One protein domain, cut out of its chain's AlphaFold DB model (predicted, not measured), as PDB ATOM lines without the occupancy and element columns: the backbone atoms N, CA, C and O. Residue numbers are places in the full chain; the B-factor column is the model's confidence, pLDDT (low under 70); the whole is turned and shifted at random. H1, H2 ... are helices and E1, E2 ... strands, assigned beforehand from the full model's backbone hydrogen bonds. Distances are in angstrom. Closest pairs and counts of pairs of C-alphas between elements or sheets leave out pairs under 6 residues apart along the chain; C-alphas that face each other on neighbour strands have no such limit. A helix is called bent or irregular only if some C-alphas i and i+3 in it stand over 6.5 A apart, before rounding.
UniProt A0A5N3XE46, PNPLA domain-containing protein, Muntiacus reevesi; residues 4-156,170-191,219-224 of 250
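AT A GLANCE: This is residues 4 to 156, 170 to 191 and 219 to 224 of the 250 residues of the protein "PNPLA domain-containing protein" of Muntiacus reevesi (UniProt A0A5N3XE46). A strongly twisted sheet of five strands has helices over one face: H3 packs on it in the middle, with H1 on one side of H3 and H9 on the other. Beyond them the helical hairpin of H4 and H5 reaches away from the sheet, with residues 75 to 86 as its tip at one end of the longest axis; H6 and H7 lead back to H9, H8 packs on H3 and H9, H2 grazes the sheet, and residues 126 to 131 stick out. The printed part has 181 residues with nine named helices and five named strands, in the order E1 H1 H2 E2 H3 H4 H5 H6 H7 H8 E3 E4 H9 E5. The sheet, in order E4 E3 E2 E1 E5, is mixed, with E4 antiparallel to E3 and the other neighbours parallel; the class is mixed, helices and strands. The whole is compact, with a radius of gyration of the C-alphas of 16.2 A, and spans 54 by 36 by 32 A.

HOW THE PARTS SIT: The edge strands are E4, residues 132 to 135, and E5, residues 181 to 186; the inner strands are E3, residues 120 to 125, E2, residues 36 to 42, and E1, residues 4 to 8. E3 and E4 form a hairpin at 154 degrees, with N 122 and O 135 2.9 A apart. Within hydrogen-bond range are also N 121 and O 39 of E3 and E2, 2.8 A, N 8 and O 40 of E1 and E2, 2.8 A, and N 184 and O 5 of E5 and E1, 2.8 A. H1, residues 12 to 28, H3, residues 44 to 54, and H9, residues 141 to 150, are on one face: two layers, a sheet and helices. H3 runs along the strands at a height over the sheet of 7.7 A, over E2 and only just over E1, with 3 C-alphas. H9 runs slantwise to E3, at 41 degrees on the local plane. H3, the hub, touches four helices. It touches H1 at Ala 44 and Gly 15, C-alphas 5.3 A apart, at a shallow tilt of 30 degrees, the same way. It touches H9 at Leu 47 and Val 148, 5.6 A between C-alphas, opposite ways at 28 degrees. It touches H8, residues 112 to 116, at Thr 54 and Ala 112, 5.7 A between C-alphas, and H4, residues 56 to 74, only at the corner. H1 and H4 touch at a steep tilt of 48 degrees, closest at Leu 19 and Asn 63, C-alphas 5.5 A apart. H5, residues 87 to 94, forms a helical hairpin with H4, whose residues 65 to 69 alone touch it. H6, residues 96 to 99, touches H5 and H7, residues 101 to 107, only at the corner. H7 touches H9 at Arg 101 and Ser 149, C-alphas 5.8 A apart. H2, residues 30 to 35, only grazes the sheet. E1, H1 H2, E2 is a strand-helix-strand unit, parallel strands joined through helices, with a right-handed crossover; E2, H3 to H8, E3 is another. Every O i to N i+4 pair is within hydrogen-bond range in H3, H5, H7 and H8; the counts are 10 of 13 in H1, 1 of 2 in H2, 13 of 15 in H4 and 5 of 6 in H9, and H6 is too short for such a pair.

IN THESE COORDINATES: E1 begins at C-alpha 4, (42.732, -17.371, 37.015). E2 is 17.9 A long, E5 16.6 A and E3 16.3 A. H4 is 27.5 A long and ends at C-alpha 74, (28.546, 12.999, 51.412); H1 is 25.4 A, H3 15.5 A and H9 14.1 A. H1 is irregular, with C-alphas 13 and 16 7.2 A apart, and H4 only just, with C-alphas 57 and 60 6.7 A apart. E5 ends at C-alpha 186, (40.216, -7.881, 46.075).

THE WHOLE: The two C-alphas farthest apart are those of Gly 84 and Pro 179, 55.0 A. Residues 157 to 169 and 192 to 218 are not printed, with gaps of 27.2 A and 24.9 A between C-alphas. The link from H4 to H5 is long. The mean pLDDT of the printed part is 71.7; 50 residues are under 70, among them 125 to 133, 150 to 156, 170 to 191 and 219 to 224.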
ATOM      1  N   ILE A   4      42.903 -18.556  36.167       75.25
ATOM      2  CA  ILE A   4      42.732 -17.371  37.015       75.25
ATOM      3  C   ILE A   4      41.491 -17.529  37.891       75.25
ATOM      4  O   ILE A   4      40.413 -17.843  37.389       75.25
ATOM      5  N   ASN A   5      41.636 -17.282  39.189       79.50
ATOM      6  CA  ASN A   5      40.524 -17.237  40.135       79.50
ATOM      7  C   ASN A   5      40.406 -15.836  40.728       79.50
ATOM      8  O   ASN A   5      41.416 -15.268  41.142       79.50
ATOM      9  N   LEU A   6      39.194 -15.288  40.783       80.19
ATOM     10  CA  LEU A   6      38.933 -13.943  41.294       80.19
ATOM     11  C   LEU A   6      38.104 -14.010  42.577       80.19
ATOM     12  O   LEU A   6      36.990 -14.522  42.559       80.19
ATOM     13  N   SER A   7      38.606 -13.463  43.681       82.00
ATOM     14  CA  SER A   7      37.907 -13.482  44.970       82.00
ATOM     15  C   SER A   7      37.620 -12.080  45.508       82.00
ATOM     16  O   SER A   7      38.515 -11.236  45.530       82.00
ATOM     17  N   PHE A   8      36.413 -11.866  46.029       80.81
ATOM     18  CA  PHE A   8      35.966 -10.628  46.669       80.81
ATOM     19  C   PHE A   8      35.705 -10.851  48.162       80.81
ATOM     20  O   PHE A   8      34.896 -11.699  48.545       80.81
ATOM     21  N   ALA A   9      36.375 -10.086  49.018       78.56
ATOM     22  CA  ALA A   9      36.246 -10.232  50.463       78.56
ATOM     23  C   ALA A   9      34.865  -9.802  51.006       78.56
ATOM     24  O   ALA A   9      34.075  -9.119  50.351       78.56
ATOM     25  N   ALA A  10      34.573 -10.182  52.252       72.06
ATOM     26  CA  ALA A  10      33.451  -9.601  52.980       72.06
ATOM     27  C   ALA A  10      33.768  -8.144  53.335       72.06
ATOM     28  O   ALA A  10      34.796  -7.859  53.941       72.06
ATOM     29  N   CYS A  11      32.872  -7.229  52.977       67.56
ATOM     30  CA  CYS A  11      33.073  -5.793  53.183       67.56
ATOM     31  C   CYS A  11      31.810  -5.060  53.669       67.56
ATOM     32  O   CYS A  11      31.848  -3.852  53.896       67.56
ATOM     33  N   GLY A  12      30.688  -5.770  53.858       68.06
ATOM     34  CA  GLY A  12      29.419  -5.169  54.278       68.06
ATOM     35  C   GLY A  12      29.035  -3.979  53.393       68.06
ATOM     36  O   GLY A  12      28.996  -4.090  52.168       68.06
ATOM     37  N   PHE A  13      28.807  -2.818  54.010       61.47
ATOM     38  CA  PHE A  13      28.454  -1.576  53.312       61.47
ATOM     39  C   PHE A  13      29.572  -1.009  52.419       61.47
ATOM     40  O   PHE A  13      29.292  -0.212  51.527       61.47
ATOM     41  N   LEU A  14      30.822  -1.462  52.578       67.19
ATOM     42  CA  LEU A  14      31.934  -1.135  51.673       67.19
ATOM     43  C   LEU A  14      31.876  -1.946  50.356       67.19
ATOM     44  O   LEU A  14      32.805  -1.900  49.550       67.19
ATOM     45  N   GLY A  15      30.764  -2.639  50.076       69.25
ATOM     46  CA  GLY A  15      30.499  -3.313  48.796       69.25
ATOM     47  C   GLY A  15      30.639  -2.409  47.565       69.25
ATOM     48  O   GLY A  15      30.970  -2.899  46.485       69.25
ATOM     49  N   VAL A  16      30.491  -1.090  47.734       72.06
ATOM     50  CA  VAL A  16      30.757  -0.085  46.690       72.06
ATOM     51  C   VAL A  16      32.167  -0.190  46.104       72.06
ATOM     52  O   VAL A  16      32.343  -0.051  44.898       72.06
ATOM     53  N   TYR A  17      33.175  -0.506  46.920       74.69
ATOM     54  CA  TYR A  17      34.553  -0.628  46.443       74.69
ATOM     55  C   TYR A  17      34.728  -1.863  45.561       74.69
ATOM     56  O   TYR A  17      35.417  -1.811  44.543       74.69
ATOM     57  N   HIS A  18      34.058  -2.966  45.902       81.62
ATOM     58  CA  HIS A  18      34.038  -4.151  45.050       81.62
ATOM     59  C   HIS A  18      33.297  -3.900  43.739       81.62
ATOM     60  O   HIS A  18      33.758  -4.373  42.703       81.62
ATOM     61  N   LEU A  19      32.216  -3.115  43.746       81.88
ATOM     62  CA  LEU A  19      31.541  -2.687  42.517       81.88
ATOM     63  C   LEU A  19      32.430  -1.797  41.648       81.88
ATOM     64  O   LEU A  19      32.500  -2.015  40.440       81.88
ATOM     65  N   GLY A  20      33.158  -0.853  42.249       80.56
ATOM     66  CA  GLY A  20      34.137  -0.028  41.542       80.56
ATOM     67  C   GLY A  20      35.248  -0.870  40.910       80.56
ATOM     68  O   GLY A  20      35.545  -0.720  39.724       80.56
ATOM     69  N   ALA A  21      35.805  -1.826  41.660       84.25
ATOM     70  CA  ALA A  21      36.806  -2.761  41.151       84.25
ATOM     71  C   ALA A  21      36.247  -3.652  40.027       84.25
ATOM     72  O   ALA A  21      36.880  -3.800  38.982       84.25
ATOM     73  N   ALA A  22      35.039  -4.197  40.193       85.62
ATOM     74  CA  ALA A  22      34.362  -4.980  39.163       85.62
ATOM     75  C   ALA A  22      34.082  -4.142  37.902       85.62
ATOM     76  O   ALA A  22      34.286  -4.621  36.791       85.62
ATOM     77  N   SER A  23      33.687  -2.877  38.056       84.00
ATOM     78  CA  SER A  23      33.466  -1.945  36.945       84.00
ATOM     79  C   SER A  23      34.767  -1.672  36.184       84.00
ATOM     80  O   SER A  23      34.799  -1.766  34.953       84.00
ATOM     81  N   ALA A  24      35.873  -1.444  36.899       80.75
ATOM     82  CA  ALA A  24      37.194  -1.296  36.297       80.75
ATOM     83  C   ALA A  24      37.638  -2.571  35.557       80.75
ATOM     84  O   ALA A  24      38.152  -2.485  34.439       80.75
ATOM     85  N   LEU A  25      37.381  -3.757  36.120       82.88
ATOM     86  CA  LEU A  25      37.639  -5.042  35.462       82.88
ATOM     87  C   LEU A  25      36.796  -5.213  34.190       82.88
ATOM     88  O   LEU A  25      37.336  -5.603  33.154       82.88
ATOM     89  N   CYS A  26      35.510  -4.862  34.215       85.31
ATOM     90  CA  CYS A  26      34.650  -4.891  33.029       85.31
ATOM     91  C   CYS A  26      35.133  -3.929  31.933       85.31
ATOM     92  O   CYS A  26      35.036  -4.247  30.747       85.31
ATOM     93  N   LYS A  27      35.678  -2.765  32.300       83.44
ATOM     94  CA  LYS A  27      36.119  -1.740  31.342       83.44
ATOM     95  C   LYS A  27      37.509  -2.026  30.769       83.44
ATOM     96  O   LYS A  27      37.689  -2.039  29.546       83.44
ATOM     97  N   HIS A  28      38.471  -2.298  31.647       83.44
ATOM     98  CA  HIS A  28      39.901  -2.390  31.336       83.44
ATOM     99  C   HIS A  28      40.434  -3.832  31.361       83.44
ATOM    100  O   HIS A  28      41.347  -4.171  30.612       83.44
ATOM    101  N   GLY A  29      39.831  -4.706  32.168       81.19
ATOM    102  CA  GLY A  29      40.260  -6.088  32.402       81.19
ATOM    103  C   GLY A  29      39.562  -7.148  31.544       81.19
ATOM    104  O   GLY A  29      39.612  -8.324  31.884       81.19
ATOM    105  N   ARG A  30      38.918  -6.792  30.424       82.56
ATOM    106  CA  ARG A  30      38.130  -7.751  29.611       82.56
ATOM    107  C   ARG A  30      38.914  -8.976  29.145       82.56
ATOM    108  O   ARG A  30      38.337 -10.051  29.045       82.56
ATOM    109  N   LYS A  31      40.208  -8.824  28.838       81.56
ATOM    110  CA  LYS A  31      41.078  -9.959  28.484       81.56
ATOM    111  C   LYS A  31      41.287 -10.880  29.688       81.56
ATOM    112  O   LYS A  31      41.049 -12.069  29.566       81.56
ATOM    113  N   LEU A  32      41.607 -10.304  30.848       80.56
ATOM    114  CA  LEU A  32      41.762 -11.028  32.110       80.56
ATOM    115  C   LEU A  32      40.487 -11.801  32.483       80.56
ATOM    116  O   LEU A  32      40.563 -12.981  32.797       80.56
ATOM    117  N   LEU A  33      39.315 -11.160  32.399       82.94
ATOM    118  CA  LEU A  33      38.031 -11.778  32.747       82.94
ATOM    119  C   LEU A  33      37.684 -13.002  31.883       82.94
ATOM    120  O   LEU A  33      36.992 -13.894  32.365       82.94
ATOM    121  N   LYS A  34      38.174 -13.080  30.636       86.44
ATOM    122  CA  LYS A  34      37.989 -14.265  29.775       86.44
ATOM    123  C   LYS A  34      38.743 -15.491  30.293       86.44
ATOM    124  O   LYS A  34      38.300 -16.613  30.057       86.44
ATOM    125  N   ASP A  35      39.839 -15.270  31.012       82.06
ATOM    126  CA  ASP A  35      40.693 -16.325  31.558       82.06
ATOM    127  C   ASP A  35      40.303 -16.716  32.997       82.06
ATOM    128  O   ASP A  35      40.840 -17.684  33.547       82.06
ATOM    129  N   VAL A  36      39.340 -16.004  33.609       81.00
ATOM    130  CA  VAL A  36      38.827 -16.326  34.948       81.00
ATOM    131  C   VAL A  36      37.933 -17.565  34.896       81.00
ATOM    132  O   VAL A  36      36.883 -17.589  34.244       81.00
ATOM    133  N   LYS A  37      38.335 -18.607  35.625       81.19
ATOM    134  CA  LYS A  37      37.607 -19.877  35.720       81.19
ATOM    135  C   LYS A  37      36.632 -19.892  36.885       81.19
ATOM    136  O   LYS A  37      35.469 -20.234  36.661       81.19
ATOM    137  N   ALA A  38      37.082 -19.451  38.058       82.62
ATOM    138  CA  ALA A  38      36.256 -19.377  39.252       82.62
ATOM    139  C   ALA A  38      36.229 -17.971  39.854       82.62
ATOM    140  O   ALA A  38      37.216 -17.232  39.866       82.62
ATOM    141  N   PHE A  39      35.066 -17.634  40.389       87.12
ATOM    142  CA  PHE A  39      34.792 -16.455  41.178       87.12
ATOM    143  C   PHE A  39      34.502 -16.893  42.602       87.12
ATOM    144  O   PHE A  39      33.937 -17.956  42.843       87.12
ATOM    145  N   ALA A  40      34.856 -16.056  43.556       83.56
ATOM    146  CA  ALA A  40      34.638 -16.344  44.950       83.56
ATOM    147  C   ALA A  40      34.220 -15.084  45.697       83.56
ATOM    148  O   ALA A  40      34.667 -13.984  45.370       83.56
ATOM    149  N   GLY A  41      33.399 -15.228  46.730       81.56
ATOM    150  CA  GLY A  41      33.188 -14.119  47.643       81.56
ATOM    151  C   GLY A  41      32.446 -14.457  48.921       81.56
ATOM    152  O   GLY A  41      31.905 -15.548  49.092       81.56
ATOM    153  N   ALA A  42      32.415 -13.484  49.826       80.44
ATOM    154  CA  ALA A  42      31.706 -13.552  51.100       80.44
ATOM    155  C   ALA A  42      30.861 -12.286  51.299       80.44
ATOM    156  O   ALA A  42      31.304 -11.193  50.948       80.44
ATOM    157  N   SER A  43      29.656 -12.404  51.870       83.19
ATOM    158  CA  SER A  43      28.752 -11.256  52.102       83.19
ATOM    159  C   SER A  43      28.586 -10.391  50.835       83.19
ATOM    160  O   SER A  43      28.372 -10.948  49.759       83.19
ATOM    161  N   ALA A  44      28.716  -9.066  50.915       79.44
ATOM    162  CA  ALA A  44      28.642  -8.169  49.762       79.44
ATOM    163  C   ALA A  44      29.636  -8.533  48.638       79.44
ATOM    164  O   ALA A  44      29.320  -8.373  47.462       79.44
ATOM    165  N   GLY A  45      30.800  -9.104  48.967       84.12
ATOM    166  CA  GLY A  45      31.739  -9.626  47.974       84.12
ATOM    167  C   GLY A  45      31.177 -10.809  47.184       84.12
ATOM    168  O   GLY A  45      31.379 -10.882  45.977       84.12
ATOM    169  N   SER A  46      30.406 -11.698  47.823       86.44
ATOM    170  CA  SER A  46      29.742 -12.810  47.119       86.44
ATOM    171  C   SER A  46      28.716 -12.308  46.110       86.44
ATOM    172  O   SER A  46      28.660 -12.816  44.997       86.44
ATOM    173  N   LEU A  47      27.987 -11.247  46.456       89.25
ATOM    174  CA  LEU A  47      27.025 -10.609  45.570       89.25
ATOM    175  C   LEU A  47      27.707  -9.973  44.355       89.25
ATOM    176  O   LEU A  47      27.284 -10.212  43.225       89.25
ATOM    177  N   VAL A  48      28.788  -9.214  44.561       89.69
ATOM    178  CA  VAL A  48      29.555  -8.636  43.445       89.69
ATOM    179  C   VAL A  48      30.158  -9.732  42.568       89.69
ATOM    180  O   VAL A  48      30.075  -9.638  41.345       89.69
ATOM    181  N   ALA A  49      30.694 -10.799  43.166       90.44
ATOM    182  CA  ALA A  49      31.199 -11.960  42.439       90.44
ATOM    183  C   ALA A  49      30.102 -12.622  41.583       90.44
ATOM    184  O   ALA A  49      30.338 -12.919  40.412       90.44
ATOM    185  N   SER A  50      28.888 -12.796  42.124       93.56
ATOM    186  CA  SER A  50      27.737 -13.336  41.389       93.56
ATOM    187  C   SER A  50      27.322 -12.453  40.216       93.56
ATOM    188  O   SER A  50      27.102 -12.965  39.118       93.56
ATOM    189  N   VAL A  51      27.223 -11.137  40.418       94.06
ATOM    190  CA  VAL A  51      26.844 -10.208  39.341       94.06
ATOM    191  C   VAL A  51      27.936 -10.159  38.275       94.06
ATOM    192  O   VAL A  51      27.626 -10.264  37.095       94.06
ATOM    193  N   LEU A  52      29.213 -10.082  38.656       93.62
ATOM    194  CA  LEU A  52      30.318 -10.043  37.696       93.62
ATOM    195  C   LEU A  52      30.397 -11.322  36.847       93.62
ATOM    196  O   LEU A  52      30.685 -11.246  35.655       93.62
ATOM    197  N   LEU A  53      30.115 -12.483  37.445       94.81
ATOM    198  CA  LEU A  53      30.101 -13.763  36.741       94.81
ATOM    199  C   LEU A  53      28.888 -13.912  35.807       94.81
ATOM    200  O   LEU A  53      29.041 -14.361  34.673       94.81
ATOM    201  N   THR A  54      27.686 -13.583  36.285       95.06
ATOM    202  CA  THR A  54      26.427 -13.944  35.601       95.06
ATOM    203  C   THR A  54      25.790 -12.802  34.808       95.06
ATOM    204  O   THR A  54      25.043 -13.050  33.865       95.06
ATOM    205  N   ALA A  55      26.078 -11.553  35.168       93.88
ATOM    206  CA  ALA A  55      25.514 -10.349  34.566       93.88
ATOM    207  C   ALA A  55      26.515  -9.174  34.586       93.88
ATOM    208  O   ALA A  55      26.211  -8.112  35.137       93.88
ATOM    209  N   PRO A  56      27.713  -9.307  33.983       91.62
ATOM    210  CA  PRO A  56      28.735  -8.255  33.995       91.62
ATOM    211  C   PRO A  56      28.247  -6.915  33.419       91.62
ATOM    212  O   PRO A  56      28.704  -5.857  33.848       91.62
ATOM    213  N   GLN A  57      27.279  -6.937  32.500       91.25
ATOM    214  CA  GLN A  57      26.621  -5.753  31.941       91.25
ATOM    215  C   GLN A  57      25.837  -4.937  32.982       91.25
ATOM    216  O   GLN A  57      25.623  -3.745  32.791       91.25
ATOM    217  N   LYS A  58      25.428  -5.558  34.094       90.38
ATOM    218  CA  LYS A  58      24.724  -4.901  35.201       90.38
ATOM    219  C   LYS A  58      25.667  -4.220  36.194       90.38
ATOM    220  O   LYS A  58      25.211  -3.427  37.010       90.38
ATOM    221  N   ILE A  59      26.977  -4.472  36.123       89.06
ATOM    222  CA  ILE A  59      27.954  -3.894  37.057       89.06
ATOM    223  C   ILE A  59      28.005  -2.369  36.964       89.06
ATOM    224  O   ILE A  59      28.101  -1.708  37.993       89.06
ATOM    225  N   GLU A  60      27.942  -1.794  35.761       85.00
ATOM    226  CA  GLU A  60      27.993  -0.336  35.590       85.00
ATOM    227  C   GLU A  60      26.740   0.349  36.147       85.00
ATOM    228  O   GLU A  60      26.853   1.349  36.850       85.00
ATOM    229  N   GLU A  61      25.569  -0.252  35.926       84.81
ATOM    230  CA  GLU A  61      24.296   0.161  36.523       84.81
ATOM    231  C   GLU A  61      24.374   0.118  38.062       84.81
ATOM    232  O   GLU A  61      24.161   1.132  38.727       84.81
ATOM    233  N   CYS A  62      24.796  -1.016  38.631       81.50
ATOM    234  CA  CYS A  62      25.006  -1.180  40.072       81.50
ATOM    235  C   CYS A  62      26.013  -0.170  40.649       81.50
ATOM    236  O   CYS A  62      25.799   0.377  41.735       81.50
ATOM    237  N   ASN A  63      27.116   0.086  39.940       80.38
ATOM    238  CA  ASN A  63      28.151   1.021  40.370       80.38
ATOM    239  C   ASN A  63      27.634   2.464  40.352       80.38
ATOM    240  O   ASN A  63      27.799   3.180  41.334       80.38
ATOM    241  N   LYS A  64      26.942   2.872  39.280       81.19
ATOM    242  CA  LYS A  64      26.356   4.210  39.172       81.19
ATOM    243  C   LYS A  64      25.384   4.495  40.316       81.19
ATOM    244  O   LYS A  64      25.536   5.516  40.979       81.19
ATOM    245  N   PHE A  65      24.458   3.577  40.597       75.94
ATOM    246  CA  PHE A  65      23.524   3.736  41.716       75.94
ATOM    247  C   PHE A  65      24.239   3.885  43.058       75.94
ATOM    248  O   PHE A  65      23.872   4.724  43.879       75.94
ATOM    249  N   THR A  66      25.299   3.107  43.271       71.31
ATOM    250  CA  THR A  66      26.049   3.150  44.529       71.31
ATOM    251  C   THR A  66      26.882   4.432  44.658       71.31
ATOM    252  O   THR A  66      26.982   4.987  45.751       71.31
ATOM    253  N   CYS A  67      27.435   4.945  43.556       74.00
ATOM    254  CA  CYS A  67      28.118   6.239  43.517       74.00
ATOM    255  C   CYS A  67      27.158   7.400  43.797       74.00
ATOM    256  O   CYS A  67      27.483   8.256  44.616       74.00
ATOM    257  N   ASP A  68      25.981   7.401  43.169       79.56
ATOM    258  CA  ASP A  68      24.957   8.430  43.374       79.56
ATOM    259  C   ASP A  68      24.482   8.432  44.847       79.56
ATOM    260  O   ASP A  68      24.370   9.490  45.469       79.56
ATOM    261  N   PHE A  69      24.314   7.250  45.452       75.81
ATOM    262  CA  PHE A  69      24.013   7.102  46.882       75.81
ATOM    263  C   PHE A  69      25.153   7.595  47.790       75.81
ATOM    264  O   PHE A  69      24.915   8.292  48.777       75.81
ATOM    265  N   ALA A  70      26.408   7.282  47.459       74.06
ATOM    266  CA  ALA A  70      27.562   7.752  48.223       74.06
ATOM    267  C   ALA A  70      27.712   9.285  48.165       74.06
ATOM    268  O   ALA A  70      28.049   9.904  49.173       74.06
ATOM    269  N   GLU A  71      27.442   9.898  47.010       77.69
ATOM    270  CA  GLU A  71      27.382  11.355  46.848       77.69
ATOM    271  C   GLU A  71      26.267  11.981  47.693       77.69
ATOM    272  O   GLU A  71      26.488  12.988  48.363       77.69
ATOM    273  N   GLU A  72      25.080  11.376  47.715       77.94
ATOM    274  CA  GLU A  72      23.969  11.837  48.553       77.94
ATOM    275  C   GLU A  72      24.341  11.862  50.041       77.94
ATOM    276  O   GLU A  72      24.067  12.851  50.724       77.94
ATOM    277  N   ILE A  73      25.000  10.806  50.529       73.81
ATOM    278  CA  ILE A  73      25.472  10.722  51.916       73.81
ATOM    279  C   ILE A  73      26.529  11.789  52.188       73.81
ATOM    280  O   ILE A  73      26.461  12.456  53.216       73.81
ATOM    281  N   ARG A  74      27.491  11.980  51.274       75.12
ATOM    282  CA  ARG A  74      28.546  12.999  51.412       75.12
ATOM    283  C   ARG A  74      27.994  14.420  51.538       75.12
ATOM    284  O   ARG A  74      28.647  15.261  52.144       75.12
ATOM    285  N   ARG A  75      26.810  14.690  50.983       80.75
ATOM    286  CA  ARG A  75      26.137  15.996  51.082       80.75
ATOM    287  C   ARG A  75      25.444  16.234  52.423       80.75
ATOM    288  O   ARG A  75      25.039  17.362  52.687       80.75
ATOM    289  N   GLN A  76      25.279  15.206  53.255       77.88
ATOM    290  CA  GLN A  76      24.677  15.355  54.576       77.88
ATOM    291  C   GLN A  76      25.697  15.902  55.586       77.88
ATOM    292  O   GLN A  76      26.868  15.527  55.557       77.88
ATOM    293  N   SER A  77      25.251  16.742  56.524       75.12
ATOM    294  CA  SER A  77      26.120  17.453  57.478       75.12
ATOM    295  C   SER A  77      26.931  16.539  58.407       75.12
ATOM    296  O   SER A  77      28.044  16.897  58.778       75.12
ATOM    297  N   LEU A  78      26.413  15.353  58.751       73.94
ATOM    298  CA  LEU A  78      27.126  14.307  59.501       73.94
ATOM    299  C   LEU A  78      27.188  12.983  58.718       73.94
ATOM    300  O   LEU A  78      27.290  11.898  59.300       73.94
ATOM    301  N   GLY A  79      27.086  13.042  57.388       74.06
ATOM    302  CA  GLY A  79      27.033  11.850  56.546       74.06
ATOM    303  C   GLY A  79      25.855  10.939  56.911       74.06
ATOM    304  O   GLY A  79      24.741  11.402  57.158       74.06
ATOM    305  N   ALA A  80      26.112   9.634  57.004       67.38
ATOM    306  CA  ALA A  80      25.102   8.634  57.357       67.38
ATOM    307  C   ALA A  80      24.568   8.766  58.800       67.38
ATOM    308  O   ALA A  80      23.559   8.145  59.122       67.38
ATOM    309  N   LEU A  81      25.225   9.559  59.658       71.50
ATOM    310  CA  LEU A  81      24.823   9.808  61.049       71.50
ATOM    311  C   LEU A  81      23.955  11.064  61.209       71.50
ATOM    312  O   LEU A  81      23.657  11.472  62.330       71.50
ATOM    313  N   THR A  82      23.568  11.697  60.102       72.06
ATOM    314  CA  THR A  82      22.746  12.910  60.123       72.06
ATOM    315  C   THR A  82      21.397  12.627  60.793       72.06
ATOM    316  O   THR A  82      20.669  11.744  60.335       72.06
ATOM    317  N   PRO A  83      21.030  13.345  61.874       75.69
ATOM    318  CA  PRO A  83      19.756  13.139  62.553       75.69
ATOM    319  C   PRO A  83      18.574  13.270  61.586       75.69
ATOM    320  O   PRO A  83      18.482  14.239  60.837       75.69
ATOM    321  N   GLY A  84      17.676  12.282  61.590       79.75
ATOM    322  CA  GLY A  84      16.532  12.220  60.671       79.75
ATOM    323  C   GLY A  84      16.834  11.633  59.284       79.75
ATOM    324  O   GLY A  84      15.896  11.387  58.527       79.75
ATOM    325  N   TYR A  85      18.098  11.351  58.947       73.38
ATOM    326  CA  TYR A  85      18.467  10.645  57.719       73.38
ATOM    327  C   TYR A  85      18.439   9.127  57.939       73.38
ATOM    328  O   TYR A  85      19.321   8.557  58.583       73.38
ATOM    329  N   ASP A  86      17.431   8.444  57.391       77.12
ATOM    330  CA  ASP A  86      17.364   6.979  57.441       77.12
ATOM    331  C   ASP A  86      18.239   6.359  56.342       77.12
ATOM    332  O   ASP A  86      17.782   6.033  55.241       77.12
ATOM    333  N   PHE A  87      19.521   6.180  56.664       73.25
ATOM    334  CA  PHE A  87      20.499   5.527  55.794       73.25
ATOM    335  C   PHE A  87      20.034   4.144  55.322       73.25
ATOM    336  O   PHE A  87      20.191   3.806  54.150       73.25
ATOM    337  N   MET A  88      19.437   3.341  56.211       70.81
ATOM    338  CA  MET A  88      19.035   1.974  55.881       70.81
ATOM    339  C   MET A  88      17.815   1.954  54.963       70.81
ATOM    340  O   MET A  88      17.760   1.133  54.049       70.81
ATOM    341  N   ALA A  89      16.854   2.863  55.149       75.25
ATOM    342  CA  ALA A  89      15.767   3.037  54.193       75.25
ATOM    343  C   ALA A  89      16.305   3.499  52.842       75.25
ATOM    344  O   ALA A  89      15.983   2.880  51.830       75.25
ATOM    345  N   ARG A  90      17.166   4.521  52.808       75.94
ATOM    346  CA  ARG A  90      17.739   5.005  51.546       75.94
ATOM    347  C   ARG A  90      18.538   3.919  50.836       75.94
ATOM    348  O   ARG A  90      18.342   3.752  49.641       75.94
ATOM    349  N   LEU A  91      19.327   3.112  51.544       71.00
ATOM    350  CA  LEU A  91      20.042   1.977  50.956       71.00
ATOM    351  C   LEU A  91      19.086   0.912  50.392       71.00
ATOM    352  O   LEU A  91      19.328   0.399  49.300       71.00
ATOM    353  N   ARG A  92      17.982   0.608  51.092       73.56
ATOM    354  CA  ARG A  92      16.939  -0.314  50.600       73.56
ATOM    355  C   ARG A  92      16.296   0.165  49.301       73.56
ATOM    356  O   ARG A  92      16.024  -0.658  48.434       73.56
ATOM    357  N   TYR A  93      16.070   1.471  49.160       72.81
ATOM    358  CA  TYR A  93      15.481   2.052  47.951       72.81
ATOM    359  C   TYR A  93      16.501   2.273  46.826       72.81
ATOM    360  O   TYR A  93      16.201   1.986  45.671       72.81
ATOM    361  N   ALA A  94      17.695   2.775  47.146       70.12
ATOM    362  CA  ALA A  94      18.700   3.200  46.171       70.12
ATOM    363  C   ALA A  94      19.604   2.057  45.689       70.12
ATOM    364  O   ALA A  94      20.040   2.054  44.543       70.12
ATOM    365  N   ALA A  95      19.878   1.072  46.546       72.81
ATOM    366  CA  ALA A  95      20.674  -0.104  46.209       72.81
ATOM    367  C   ALA A  95      19.982  -1.383  46.714       72.81
ATOM    368  O   ALA A  95      20.530  -2.104  47.559       72.81
ATOM    369  N   PRO A  96      18.777  -1.704  46.199       75.50
ATOM    370  CA  PRO A  96      18.010  -2.862  46.648       75.50
ATOM    371  C   PRO A  96      18.791  -4.162  46.459       75.50
ATOM    372  O   PRO A  96      18.653  -5.072  47.271       75.50
ATOM    373  N   PHE A  97      19.648  -4.259  45.437       79.06
ATOM    374  CA  PHE A  97      20.467  -5.450  45.214       79.06
ATOM    375  C   PHE A  97      21.510  -5.676  46.318       79.06
ATOM    376  O   PHE A  97      21.784  -6.825  46.637       79.06
ATOM    377  N   LEU A  98      22.044  -4.617  46.944       72.00
ATOM    378  CA  LEU A  98      23.002  -4.715  48.058       72.00
ATOM    379  C   LEU A  98      22.343  -4.973  49.414       72.00
ATOM    380  O   LEU A  98      23.056  -5.242  50.375       72.00
ATOM    381  N   SER A  99      21.021  -4.829  49.519       70.94
ATOM    382  CA  SER A  99      20.321  -4.723  50.807       70.94
ATOM    383  C   SER A  99      19.095  -5.627  50.946       70.94
ATOM    384  O   SER A  99      18.608  -5.829  52.057       70.94
ATOM    385  N   SER A 100      18.584  -6.190  49.848       74.44
ATOM    386  CA  SER A 100      17.356  -6.981  49.844       74.44
ATOM    387  C   SER A 100      17.444  -8.179  48.907       74.44
ATOM    388  O   SER A 100      18.008  -8.112  47.815       74.44
ATOM    389  N   ARG A 101      16.804  -9.280  49.313       80.00
ATOM    390  CA  ARG A 101      16.688 -10.488  48.490       80.00
ATOM    391  C   ARG A 101      15.994 -10.211  47.152       80.00
ATOM    392  O   ARG A 101      16.468 -10.683  46.125       80.00
ATOM    393  N   SER A 102      14.914  -9.431  47.158       82.38
ATOM    394  CA  SER A 102      14.182  -9.056  45.941       82.38
ATOM    395  C   SER A 102      15.054  -8.251  44.975       82.38
ATOM    396  O   SER A 102      14.986  -8.450  43.765       82.38
ATOM    397  N   GLY A 103      15.935  -7.395  45.495       84.38
ATOM    398  CA  GLY A 103      16.933  -6.706  44.687       84.38
ATOM    399  C   GLY A 103      17.932  -7.663  44.035       84.38
ATOM    400  O   GLY A 103      18.190  -7.543  42.838       84.38
ATOM    401  N   VAL A 104      18.452  -8.649  44.779       84.69
ATOM    402  CA  VAL A 104      19.333  -9.694  44.216       84.69
ATOM    403  C   VAL A 104      18.597 -10.508  43.144       84.69
ATOM    404  O   VAL A 104      19.143 -10.793  42.079       84.69
ATOM    405  N   GLU A 105      17.333 -10.852  43.379       87.06
ATOM    406  CA  GLU A 105      16.500 -11.543  42.391       87.06
ATOM    407  C   GLU A 105      16.274 -10.684  41.138       87.06
ATOM    408  O   GLU A 105      16.303 -11.210  40.032       87.06
ATOM    409  N   SER A 106      16.128  -9.366  41.268       87.69
ATOM    410  CA  SER A 106      15.932  -8.485  40.109       87.69
ATOM    411  C   SER A 106      17.182  -8.302  39.239       87.69
ATOM    412  O   SER A 106      17.059  -8.081  38.036       87.69
ATOM    413  N   ILE A 107      18.383  -8.394  39.829       89.88
ATOM    414  CA  ILE A 107      19.638  -8.116  39.115       89.88
ATOM    415  C   ILE A 107      20.218  -9.351  38.423       89.88
ATOM    416  O   ILE A 107      20.856  -9.234  37.376       89.88
ATOM    417  N   LEU A 108      20.014 -10.536  39.006       92.00
ATOM    418  CA  LEU A 108      20.549 -11.780  38.463       92.00
ATOM    419  C   LEU A 108      19.639 -12.334  37.352       92.00
ATOM    420  O   LEU A 108      18.412 -12.251  37.456       92.00
ATOM    421  N   PRO A 109      20.200 -12.936  36.290       93.81
ATOM    422  CA  PRO A 109      19.410 -13.561  35.234       93.81
ATOM    423  C   PRO A 109      18.704 -14.832  35.732       93.81
ATOM    424  O   PRO A 109      19.064 -15.410  36.760       93.81
ATOM    425  N   ALA A 110      17.702 -15.309  34.988       93.88
ATOM    426  CA  ALA A 110      16.935 -16.505  35.358       93.88
ATOM    427  C   ALA A 110      17.807 -17.767  35.501       93.88
ATOM    428  O   ALA A 110      17.653 -18.526  36.458       93.88
ATOM    429  N   ASN A 111      18.785 -17.926  34.613       95.38
ATOM    430  CA  ASN A 111      19.744 -19.028  34.598       95.38
ATOM    431  C   ASN A 111      21.023 -18.745  35.416       95.38
ATOM    432  O   ASN A 111      22.039 -19.408  35.227       95.38
ATOM    433  N   ALA A 112      21.011 -17.769  36.336       95.00
ATOM    434  CA  ALA A 112      22.201 -17.411  37.119       95.00
ATOM    435  C   ALA A 112      22.806 -18.597  37.890       95.00
ATOM    436  O   ALA A 112      24.022 -18.688  38.010       95.00
ATOM    437  N   HIS A 113      21.968 -19.507  38.391       92.12
ATOM    438  CA  HIS A 113      22.399 -20.705  39.114       92.12
ATOM    439  C   HIS A 113      23.180 -21.685  38.235       92.12
ATOM    440  O   HIS A 113      24.162 -22.245  38.707       92.12
ATOM    441  N   GLU A 114      22.816 -21.821  36.960       96.06
ATOM    442  CA  GLU A 114      23.550 -22.633  35.982       96.06
ATOM    443  C   GLU A 114      24.911 -22.005  35.660       96.06
ATOM    444  O   GLU A 114      25.931 -22.685  35.650       96.06
ATOM    445  N   LEU A 115      24.946 -20.681  35.459       95.62
ATOM    446  CA  LEU A 115      26.182 -19.939  35.181       95.62
ATOM    447  C   LEU A 115      27.152 -19.933  36.372       95.62
ATOM    448  O   LEU A 115      28.369 -19.875  36.184       95.62
ATOM    449  N   ALA A 116      26.601 -19.941  37.587       92.12
ATOM    450  CA  ALA A 116      27.337 -19.944  38.843       92.12
ATOM    451  C   ALA A 116      27.776 -21.346  39.285       92.12
ATOM    452  O   ALA A 116      28.698 -21.452  40.094       92.12
ATOM    453  N   HIS A 117      27.136 -22.403  38.778       87.56
ATOM    454  CA  HIS A 117      27.425 -23.783  39.155       87.56
ATOM    455  C   HIS A 117      28.898 -24.117  38.900       87.56
ATOM    456  O   HIS A 117      29.403 -23.874  37.805       87.56
ATOM    457  N   ASP A 118      29.601 -24.599  39.928       85.88
ATOM    458  CA  ASP A 118      31.044 -24.906  39.922       85.88
ATOM    459  C   ASP A 118      31.978 -23.739  39.556       85.88
ATOM    460  O   ASP A 118      33.192 -23.907  39.429       85.88
ATOM    461  N   ARG A 119      31.433 -22.529  39.407       88.31
ATOM    462  CA  ARG A 119      32.176 -21.329  39.011       88.31
ATOM    463  C   ARG A 119      32.103 -20.212  40.033       88.31
ATOM    464  O   ARG A 119      32.933 -19.312  39.974       88.31
ATOM    465  N   LEU A 120      31.142 -20.240  40.949       87.31
ATOM    466  CA  LEU A 120      31.026 -19.300  42.055       87.31
ATOM    467  C   LEU A 120      31.201 -20.037  43.379       87.31
ATOM    468  O   LEU A 120      30.463 -20.967  43.671       87.31
ATOM    469  N   HIS A 121      32.116 -19.566  44.216       85.75
ATOM    470  CA  HIS A 121      32.329 -20.078  45.565       85.75
ATOM    471  C   HIS A 121      31.882 -19.037  46.590       85.75
ATOM    472  O   HIS A 121      32.518 -17.994  46.756       85.75
ATOM    473  N   VAL A 122      30.784 -19.316  47.290       79.50
ATOM    474  CA  VAL A 122      30.248 -18.437  48.333       79.50
ATOM    475  C   VAL A 122      30.705 -18.934  49.696       79.50
ATOM    476  O   VAL A 122      30.379 -20.051  50.090       79.50
ATOM    477  N   SER A 123      31.449 -18.103  50.425       79.44
ATOM    478  CA  SER A 123      31.823 -18.380  51.814       79.44
ATOM    479  C   SER A 123      30.721 -17.923  52.761       79.44
ATOM    480  O   SER A 123      30.297 -16.763  52.741       79.44
ATOM    481  N   ILE A 124      30.260 -18.848  53.599       70.19
ATOM    482  CA  ILE A 124      29.157 -18.659  54.533       70.19
ATOM    483  C   ILE A 124      29.640 -19.055  55.919       70.19
ATOM    484  O   ILE A 124      30.125 -20.161  56.135       70.19
ATOM    485  N   THR A 125      29.463 -18.165  56.891       69.50
ATOM    486  CA  THR A 125      29.724 -18.486  58.297       69.50
ATOM    487  C   THR A 125      28.420 -18.854  58.985       69.50
ATOM    488  O   THR A 125      27.464 -18.081  59.000       69.50
ATOM    489  N   ASN A 126      28.374 -20.044  59.573       65.56
ATOM    490  CA  ASN A 126      27.273 -20.457  60.422       65.56
ATOM    491  C   ASN A 126      27.366 -19.708  61.756       65.56
ATOM    492  O   ASN A 126      28.218 -20.013  62.588       65.56
ATOM    493  N   THR A 127      26.466 -18.753  61.979       62.75
ATOM    494  CA  THR A 127      26.481 -17.873  63.159       62.75
ATOM    495  C   THR A 127      26.311 -18.614  64.484       62.75
ATOM    496  O   THR A 127      26.839 -18.175  65.498       62.75
ATOM    497  N   ARG A 128      25.624 -19.763  64.490       61.31
ATOM    498  CA  ARG A 128      25.406 -20.570  65.702       61.31
ATOM    499  C   ARG A 128      26.642 -21.374  66.107       61.31
ATOM    500  O   ARG A 128      26.842 -21.635  67.285       61.31
ATOM    501  N   THR A 129      27.433 -21.822  65.135       61.28
ATOM    502  CA  THR A 129      28.582 -22.720  65.374       61.28
ATOM    503  C   THR A 129      29.936 -22.045  65.165       61.28
ATOM    504  O   THR A 129      30.960 -22.642  65.482       61.28
ATOM    505  N   GLY A 130      29.961 -20.841  64.586       57.38
ATOM    506  CA  GLY A 130      31.177 -20.126  64.191       57.38
ATOM    507  C   GLY A 130      31.952 -20.781  63.040       57.38
ATOM    508  O   GLY A 130      33.038 -20.323  62.698       57.38
ATOM    509  N   ARG A 131      31.431 -21.861  62.444       59.25
ATOM    510  CA  ARG A 131      32.111 -22.609  61.379       59.25
ATOM    511  C   ARG A 131      31.820 -22.002  60.011       59.25
ATOM    512  O   ARG A 131      30.674 -21.675  59.710       59.25
ATOM    513  N   ASN A 132      32.853 -21.892  59.181       64.62
ATOM    514  CA  ASN A 132      32.755 -21.427  57.799       64.62
ATOM    515  C   ASN A 132      32.598 -22.624  56.844       64.62
ATOM    516  O   ASN A 132      33.257 -23.647  57.026       64.62
ATOM    517  N   CYS A 133      31.735 -22.496  55.840       67.88
ATOM    518  CA  CYS A 133      31.612 -23.423  54.723       67.88
ATOM    519  C   CYS A 133      31.621 -22.678  53.381       67.88
ATOM    520  O   CYS A 133      31.208 -21.521  53.282       67.88
ATOM    521  N   LEU A 134      32.089 -23.362  52.336       73.56
ATOM    522  CA  LEU A 134      32.045 -22.883  50.957       73.56
ATOM    523  C   LEU A 134      30.945 -23.620  50.195       73.56
ATOM    524  O   LEU A 134      30.865 -24.846  50.255       73.56
ATOM    525  N   VAL A 135      30.123 -22.872  49.464       77.44
ATOM    526  CA  VAL A 135      29.069 -23.408  48.596       77.44
ATOM    527  C   VAL A 135      29.396 -23.058  47.149       77.44
ATOM    528  O   VAL A 135      29.631 -21.890  46.846       77.44
ATOM    529  N   CYS A 136      29.407 -24.060  46.269       81.50
ATOM    530  CA  CYS A 136      29.653 -23.887  44.831       81.50
ATOM    531  C   CYS A 136      28.684 -24.647  43.915       81.50
ATOM    532  O   CYS A 136      28.697 -24.452  42.702       81.50
ATOM    533  N   LEU A 137      27.817 -25.480  44.493       81.75
ATOM    534  CA  LEU A 137      26.799 -26.231  43.771       81.75
ATOM    535  C   LEU A 137      25.454 -25.530  43.943       81.75
ATOM    536  O   LEU A 137      24.975 -25.365  45.067       81.75
ATOM    537  N   PHE A 138      24.838 -25.143  42.828       88.00
ATOM    538  CA  PHE A 138      23.558 -24.432  42.812       88.00
ATOM    539  C   PHE A 138      22.551 -25.186  41.927       88.00
ATOM    540  O   PHE A 138      22.498 -24.932  40.725       88.00
ATOM    541  N   PRO A 139      21.771 -26.134  42.485       80.25
ATOM    542  CA  PRO A 139      20.783 -26.907  41.722       80.25
ATOM    543  C   PRO A 139      19.578 -26.085  41.247       80.25
ATOM    544  O   PRO A 139      18.895 -26.479  40.311       80.25
ATOM    545  N   SER A 140      19.292 -24.957  41.907       88.94
ATOM    546  CA  SER A 140      18.230 -24.027  41.515       88.94
ATOM    547  C   SER A 140      18.626 -22.584  41.810       88.94
ATOM    548  O   SER A 140      19.598 -22.310  42.526       88.94
ATOM    549  N   ARG A 141      17.830 -21.643  41.300       88.88
ATOM    550  CA  ARG A 141      18.005 -20.213  41.553       88.88
ATOM    551  C   ARG A 141      17.948 -19.876  43.040       88.88
ATOM    552  O   ARG A 141      18.770 -19.104  43.521       88.88
ATOM    553  N   GLU A 142      17.042 -20.485  43.788       86.81
ATOM    554  CA  GLU A 142      16.889 -20.275  45.230       86.81
ATOM    555  C   GLU A 142      18.144 -20.711  45.990       86.81
ATOM    556  O   GLU A 142      18.581 -20.007  46.902       86.81
ATOM    557  N   HIS A 143      18.764 -21.817  45.563       84.31
ATOM    558  CA  HIS A 143      20.011 -22.320  46.141       84.31
ATOM    559  C   HIS A 143      21.201 -21.385  45.889       84.31
ATOM    560  O   HIS A 143      22.157 -21.429  46.657       84.31
ATOM    561  N   LEU A 144      21.141 -20.513  44.875       85.31
ATOM    562  CA  LEU A 144      22.103 -19.424  44.659       85.31
ATOM    563  C   LEU A 144      21.730 -18.156  45.444       85.31
ATOM    564  O   LEU A 144      22.574 -17.561  46.113       85.31
ATOM    565  N   ILE A 145      20.468 -17.727  45.374       86.88
ATOM    566  CA  ILE A 145      20.005 -16.473  45.985       86.88
ATOM    567  C   ILE A 145      20.151 -16.515  47.504       86.88
ATOM    568  O   ILE A 145      20.582 -15.530  48.104       86.88
ATOM    569  N   GLN A 146      19.815 -17.638  48.139       81.81
ATOM    570  CA  GLN A 146      19.875 -17.777  49.590       81.81
ATOM    571  C   GLN A 146      21.278 -17.517  50.169       81.81
ATOM    572  O   GLN A 146      21.379 -16.647  51.036       81.81
ATOM    573  N   PRO A 147      22.357 -18.197  49.735       77.25
ATOM    574  CA  PRO A 147      23.693 -17.968  50.282       77.25
ATOM    575  C   PRO A 147      24.247 -16.575  49.952       77.25
ATOM    576  O   PRO A 147      24.844 -15.948  50.825       77.25
ATOM    577  N   VAL A 148      23.983 -16.051  48.751       78.88
ATOM    578  CA  VAL A 148      24.392 -14.691  48.347       78.88
ATOM    579  C   VAL A 148      23.687 -13.614  49.186       78.88
ATOM    580  O   VAL A 148      24.309 -12.645  49.615       78.88
ATOM    581  N   SER A 149      22.401 -13.805  49.496       71.69
ATOM    582  CA  SER A 149      21.616 -12.864  50.314       71.69
ATOM    583  C   SER A 149      21.849 -13.034  51.818       71.69
ATOM    584  O   SER A 149      21.611 -12.108  52.591       71.69
ATOM    585  N   ALA A 150      22.290 -14.209  52.277       63.31
ATOM    586  CA  ALA A 150      22.453 -14.491  53.705       63.31
ATOM    587  C   ALA A 150      23.492 -13.573  54.364       63.31
ATOM    588  O   ALA A 150      23.305 -13.161  55.506       63.31
ATOM    589  N   GLY A 151      24.542 -13.195  53.633       52.19
ATOM    590  CA  GLY A 151      25.538 -12.242  54.119       52.19
ATOM    591  C   GLY A 151      25.106 -10.770  54.060       52.19
ATOM    592  O   GLY A 151      25.900  -9.917  54.447       52.19
ATOM    593  N   VAL A 152      23.889 -10.480  53.586       42.88
ATOM    594  CA  VAL A 152      23.276  -9.140  53.484       42.88
ATOM    595  C   VAL A 152      22.235  -8.896  54.594       42.88
ATOM    596  O   VAL A 152      21.716  -7.792  54.730       42.88
ATOM    597  N   ARG A 153      21.930  -9.893  55.441       35.78
ATOM    598  CA  ARG A 153      20.977  -9.729  56.555       35.78
ATOM    599  C   ARG A 153      21.462  -8.688  57.576       35.78
ATOM    600  O   ARG A 153      22.177  -9.018  58.515       35.78
ATOM    601  N   ALA A 154      20.976  -7.460  57.433       29.77
ATOM    602  CA  ALA A 154      20.674  -6.573  58.547       29.77
ATOM    603  C   ALA A 154      19.234  -6.885  58.985       29.77
ATOM    604  O   ALA A 154      18.286  -6.307  58.458       29.77
ATOM    605  N   ASP A 155      19.049  -7.882  59.853       24.66
ATOM    606  CA  ASP A 155      17.711  -8.202  60.360       24.66
ATOM    607  C   ASP A 155      17.310  -7.202  61.452       24.66
ATOM    608  O   ASP A 155      18.028  -7.007  62.437       24.66
ATOM    609  N   HIS A 156      16.156  -6.563  61.261       26.31
ATOM    610  CA  HIS A 156      15.473  -5.759  62.268       26.31
ATOM    611  C   HIS A 156      14.898  -6.706  63.330       26.31
ATOM    612  O   HIS A 156      13.738  -7.107  63.271       26.31
ATOM    613  N   GLY A 170      39.726 -14.835  55.162       33.41
ATOM    614  CA  GLY A 170      39.434 -16.084  54.493       33.41
ATOM    615  C   GLY A 170      39.810 -15.859  53.057       33.41
ATOM    616  O   GLY A 170      38.945 -15.503  52.260       33.41
ATOM    617  N   THR A 171      41.093 -16.001  52.730       34.53
ATOM    618  CA  THR A 171      41.482 -16.260  51.347       34.53
ATOM    619  C   THR A 171      40.574 -17.390  50.880       34.53
ATOM    620  O   THR A 171      40.602 -18.479  51.459       34.53
ATOM    621  N   ILE A 172      39.690 -17.128  49.916       36.31
ATOM    622  CA  ILE A 172      38.881 -18.197  49.338       36.31
ATOM    623  C   ILE A 172      39.844 -18.966  48.443       36.31
ATOM    624  O   ILE A 172      40.024 -18.649  47.271       36.31
ATOM    625  N   CYS A 173      40.570 -19.895  49.061       31.23
ATOM    626  CA  CYS A 173      41.525 -20.741  48.378       31.23
ATOM    627  C   CYS A 173      40.758 -21.573  47.346       31.23
ATOM    628  O   CYS A 173      39.750 -22.192  47.701       31.23
ATOM    629  N   PRO A 174      41.197 -21.606  46.078       31.72
ATOM    630  CA  PRO A 174      40.589 -22.491  45.103       31.72
ATOM    631  C   PRO A 174      40.753 -23.946  45.560       31.72
ATOM    632  O   PRO A 174      41.853 -24.383  45.908       31.72
ATOM    633  N   LEU A 175      39.647 -24.695  45.563       33.97
ATOM    634  CA  LEU A 175      39.681 -26.152  45.642       33.97
ATOM    635  C   LEU A 175      40.465 -26.644  44.415       33.97
ATOM    636  O   LEU A 175      40.074 -26.355  43.289       33.97
ATOM    637  N   HIS A 176      41.576 -27.346  44.648       31.81
ATOM    638  CA  HIS A 176      42.594 -27.761  43.670       31.81
ATOM    639  C   HIS A 176      43.561 -26.658  43.177       31.81
ATOM    640  O   HIS A 176      43.397 -26.110  42.084       31.81
ATOM    641  N   PRO A 177      44.660 -26.386  43.909       33.12
ATOM    642  CA  PRO A 177      45.804 -25.706  43.321       33.12
ATOM    643  C   PRO A 177      46.463 -26.653  42.310       33.12
ATOM    644  O   PRO A 177      47.209 -27.561  42.673       33.12
ATOM    645  N   SER A 178      46.198 -26.465  41.018       32.19
ATOM    646  CA  SER A 178      47.190 -26.869  40.025       32.19
ATOM    647  C   SER A 178      48.374 -25.897  40.148       32.19
ATOM    648  O   SER A 178      48.144 -24.701  40.351       32.19
ATOM    649  N   PRO A 179      49.634 -26.336  39.966       37.03
ATOM    650  CA  PRO A 179      50.810 -25.447  39.962       37.03
ATOM    651  C   PRO A 179      50.756 -24.358  38.868       37.03
ATOM    652  O   PRO A 179      51.643 -23.521  38.749       37.03
ATOM    653  N   THR A 180      49.696 -24.360  38.060       38.50
ATOM    654  CA  THR A 180      49.396 -23.412  36.997       38.50
ATOM    655  C   THR A 180      48.292 -22.409  37.357       38.50
ATOM    656  O   THR A 180      47.928 -21.623  36.493       38.50
ATOM    657  N   SER A 181      47.712 -22.393  38.562       37.06
ATOM    658  CA  SER A 181      46.631 -21.447  38.894       37.06
ATOM    659  C   SER A 181      47.148 -20.147  39.527       37.06
ATOM    660  O   SER A 181      47.976 -20.174  40.431       37.06
ATOM    661  N   ARG A 182      46.646 -18.995  39.060       49.44
ATOM    662  CA  ARG A 182      46.880 -17.658  39.630       49.44
ATOM    663  C   ARG A 182      45.600 -17.174  40.314       49.44
ATOM    664  O   ARG A 182      44.519 -17.279  39.744       49.44
ATOM    665  N   SER A 183      45.700 -16.624  41.519       40.97
ATOM    666  CA  SER A 183      44.555 -16.046  42.233       40.97
ATOM    667  C   SER A 183      44.703 -14.531  42.324       40.97
ATOM    668  O   SER A 183      45.809 -14.041  42.518       40.97
ATOM    669  N   ILE A 184      43.599 -13.808  42.149       48.75
ATOM    670  CA  ILE A 184      43.487 -12.367  42.363       48.75
ATOM    671  C   ILE A 184      42.464 -12.167  43.475       48.75
ATOM    672  O   ILE A 184      41.297 -12.531  43.323       48.75
ATOM    673  N   SER A 185      42.890 -11.558  44.575       48.56
ATOM    674  CA  SER A 185      42.009 -11.225  45.691       48.56
ATOM    675  C   SER A 185      41.833  -9.721  45.800       48.56
ATOM    676  O   SER A 185      42.811  -8.987  45.850       48.56
ATOM    677  N   LEU A 186      40.580  -9.270  45.836       47.12
ATOM    678  CA  LEU A 186      40.216  -7.881  46.075       47.12
ATOM    679  C   LEU A 186      39.791  -7.739  47.536       47.12
ATOM    680  O   LEU A 186      38.727  -8.222  47.934       47.12
ATOM    681  N   PHE A 187      40.624  -7.066  48.326       48.34
ATOM    682  CA  PHE A 187      40.342  -6.727  49.717       48.34
ATOM    683  C   PHE A 187      39.952  -5.252  49.836       48.34
ATOM    684  O   PHE A 187      40.515  -4.392  49.161       48.34
ATOM    685  N   SER A 188      38.981  -4.962  50.702       37.34
ATOM    686  CA  SER A 188      38.693  -3.601  51.154       37.34
ATOM    687  C   SER A 188      39.328  -3.446  52.536       37.34
ATOM    688  O   SER A 188      38.986  -4.187  53.458       37.34
ATOM    689  N   VAL A 189      40.304  -2.544  52.671       29.91
ATOM    690  CA  VAL A 189      40.888  -2.197  53.973       29.91
ATOM    691  C   VAL A 189      39.826  -1.450  54.778       29.91
ATOM    692  O   VAL A 189      39.232  -0.487  54.297       29.91
ATOM    693  N   SER A 190      39.553  -1.925  55.995       27.28
ATOM    694  CA  SER A 190      38.622  -1.275  56.918       27.28
ATOM    695  C   SER A 190      39.199   0.042  57.431       27.28
ATOM    696  O   SER A 190      40.372   0.123  57.792       27.28
ATOM    697  N   LEU A 191      38.341   1.059  57.505       23.95
ATOM    698  CA  LEU A 191      38.602   2.310  58.203       23.95
ATOM    699  C   LEU A 191      38.826   2.016  59.694       23.95
ATOM    700  O   LEU A 191      37.916   1.554  60.384       23.95
ATOM    701  N   LEU A 219      50.962 -16.941  45.735       29.64
ATOM    702  CA  LEU A 219      49.792 -16.074  45.751       29.64
ATOM    703  C   LEU A 219      50.188 -14.656  45.317       29.64
ATOM    704  O   LEU A 219      50.798 -13.915  46.086       29.64
ATOM    705  N   LEU A 220      49.806 -14.259  44.101       28.25
ATOM    706  CA  LEU A 220      49.813 -12.850  43.705       28.25
ATOM    707  C   LEU A 220      48.663 -12.142  44.430       28.25
ATOM    708  O   LEU A 220      47.523 -12.120  43.974       28.25
ATOM    709  N   THR A 221      48.961 -11.607  45.610       28.55
ATOM    710  CA  THR A 221      47.988 -10.867  46.415       28.55
ATOM    711  C   THR A 221      47.966  -9.419  45.950       28.55
ATOM    712  O   THR A 221      48.971  -8.722  46.042       28.55
ATOM    713  N   PHE A 222      46.816  -8.951  45.468       28.83
ATOM    714  CA  PHE A 222      46.605  -7.539  45.166       28.83
ATOM    715  C   PHE A 222      45.988  -6.868  46.398       28.83
ATOM    716  O   PHE A 222      44.775  -6.899  46.594       28.83
ATOM    717  N   SER A 223      46.822  -6.276  47.253       27.97
ATOM    718  CA  SER A 223      46.346  -5.417  48.344       27.97
ATOM    719  C   SER A 223      46.220  -3.980  47.853       27.97
ATOM    720  O   SER A 223      47.191  -3.372  47.412       27.97
ATOM    721  N   LEU A 224      45.011  -3.431  47.945       29.50
ATOM    722  CA  LEU A 224      44.778  -1.995  47.850       29.50
ATOM    723  C   LEU A 224      45.008  -1.390  49.237       29.50
ATOM    724  O   LEU A 224      44.119  -1.429  50.085       29.50
TER     725      LEU A 224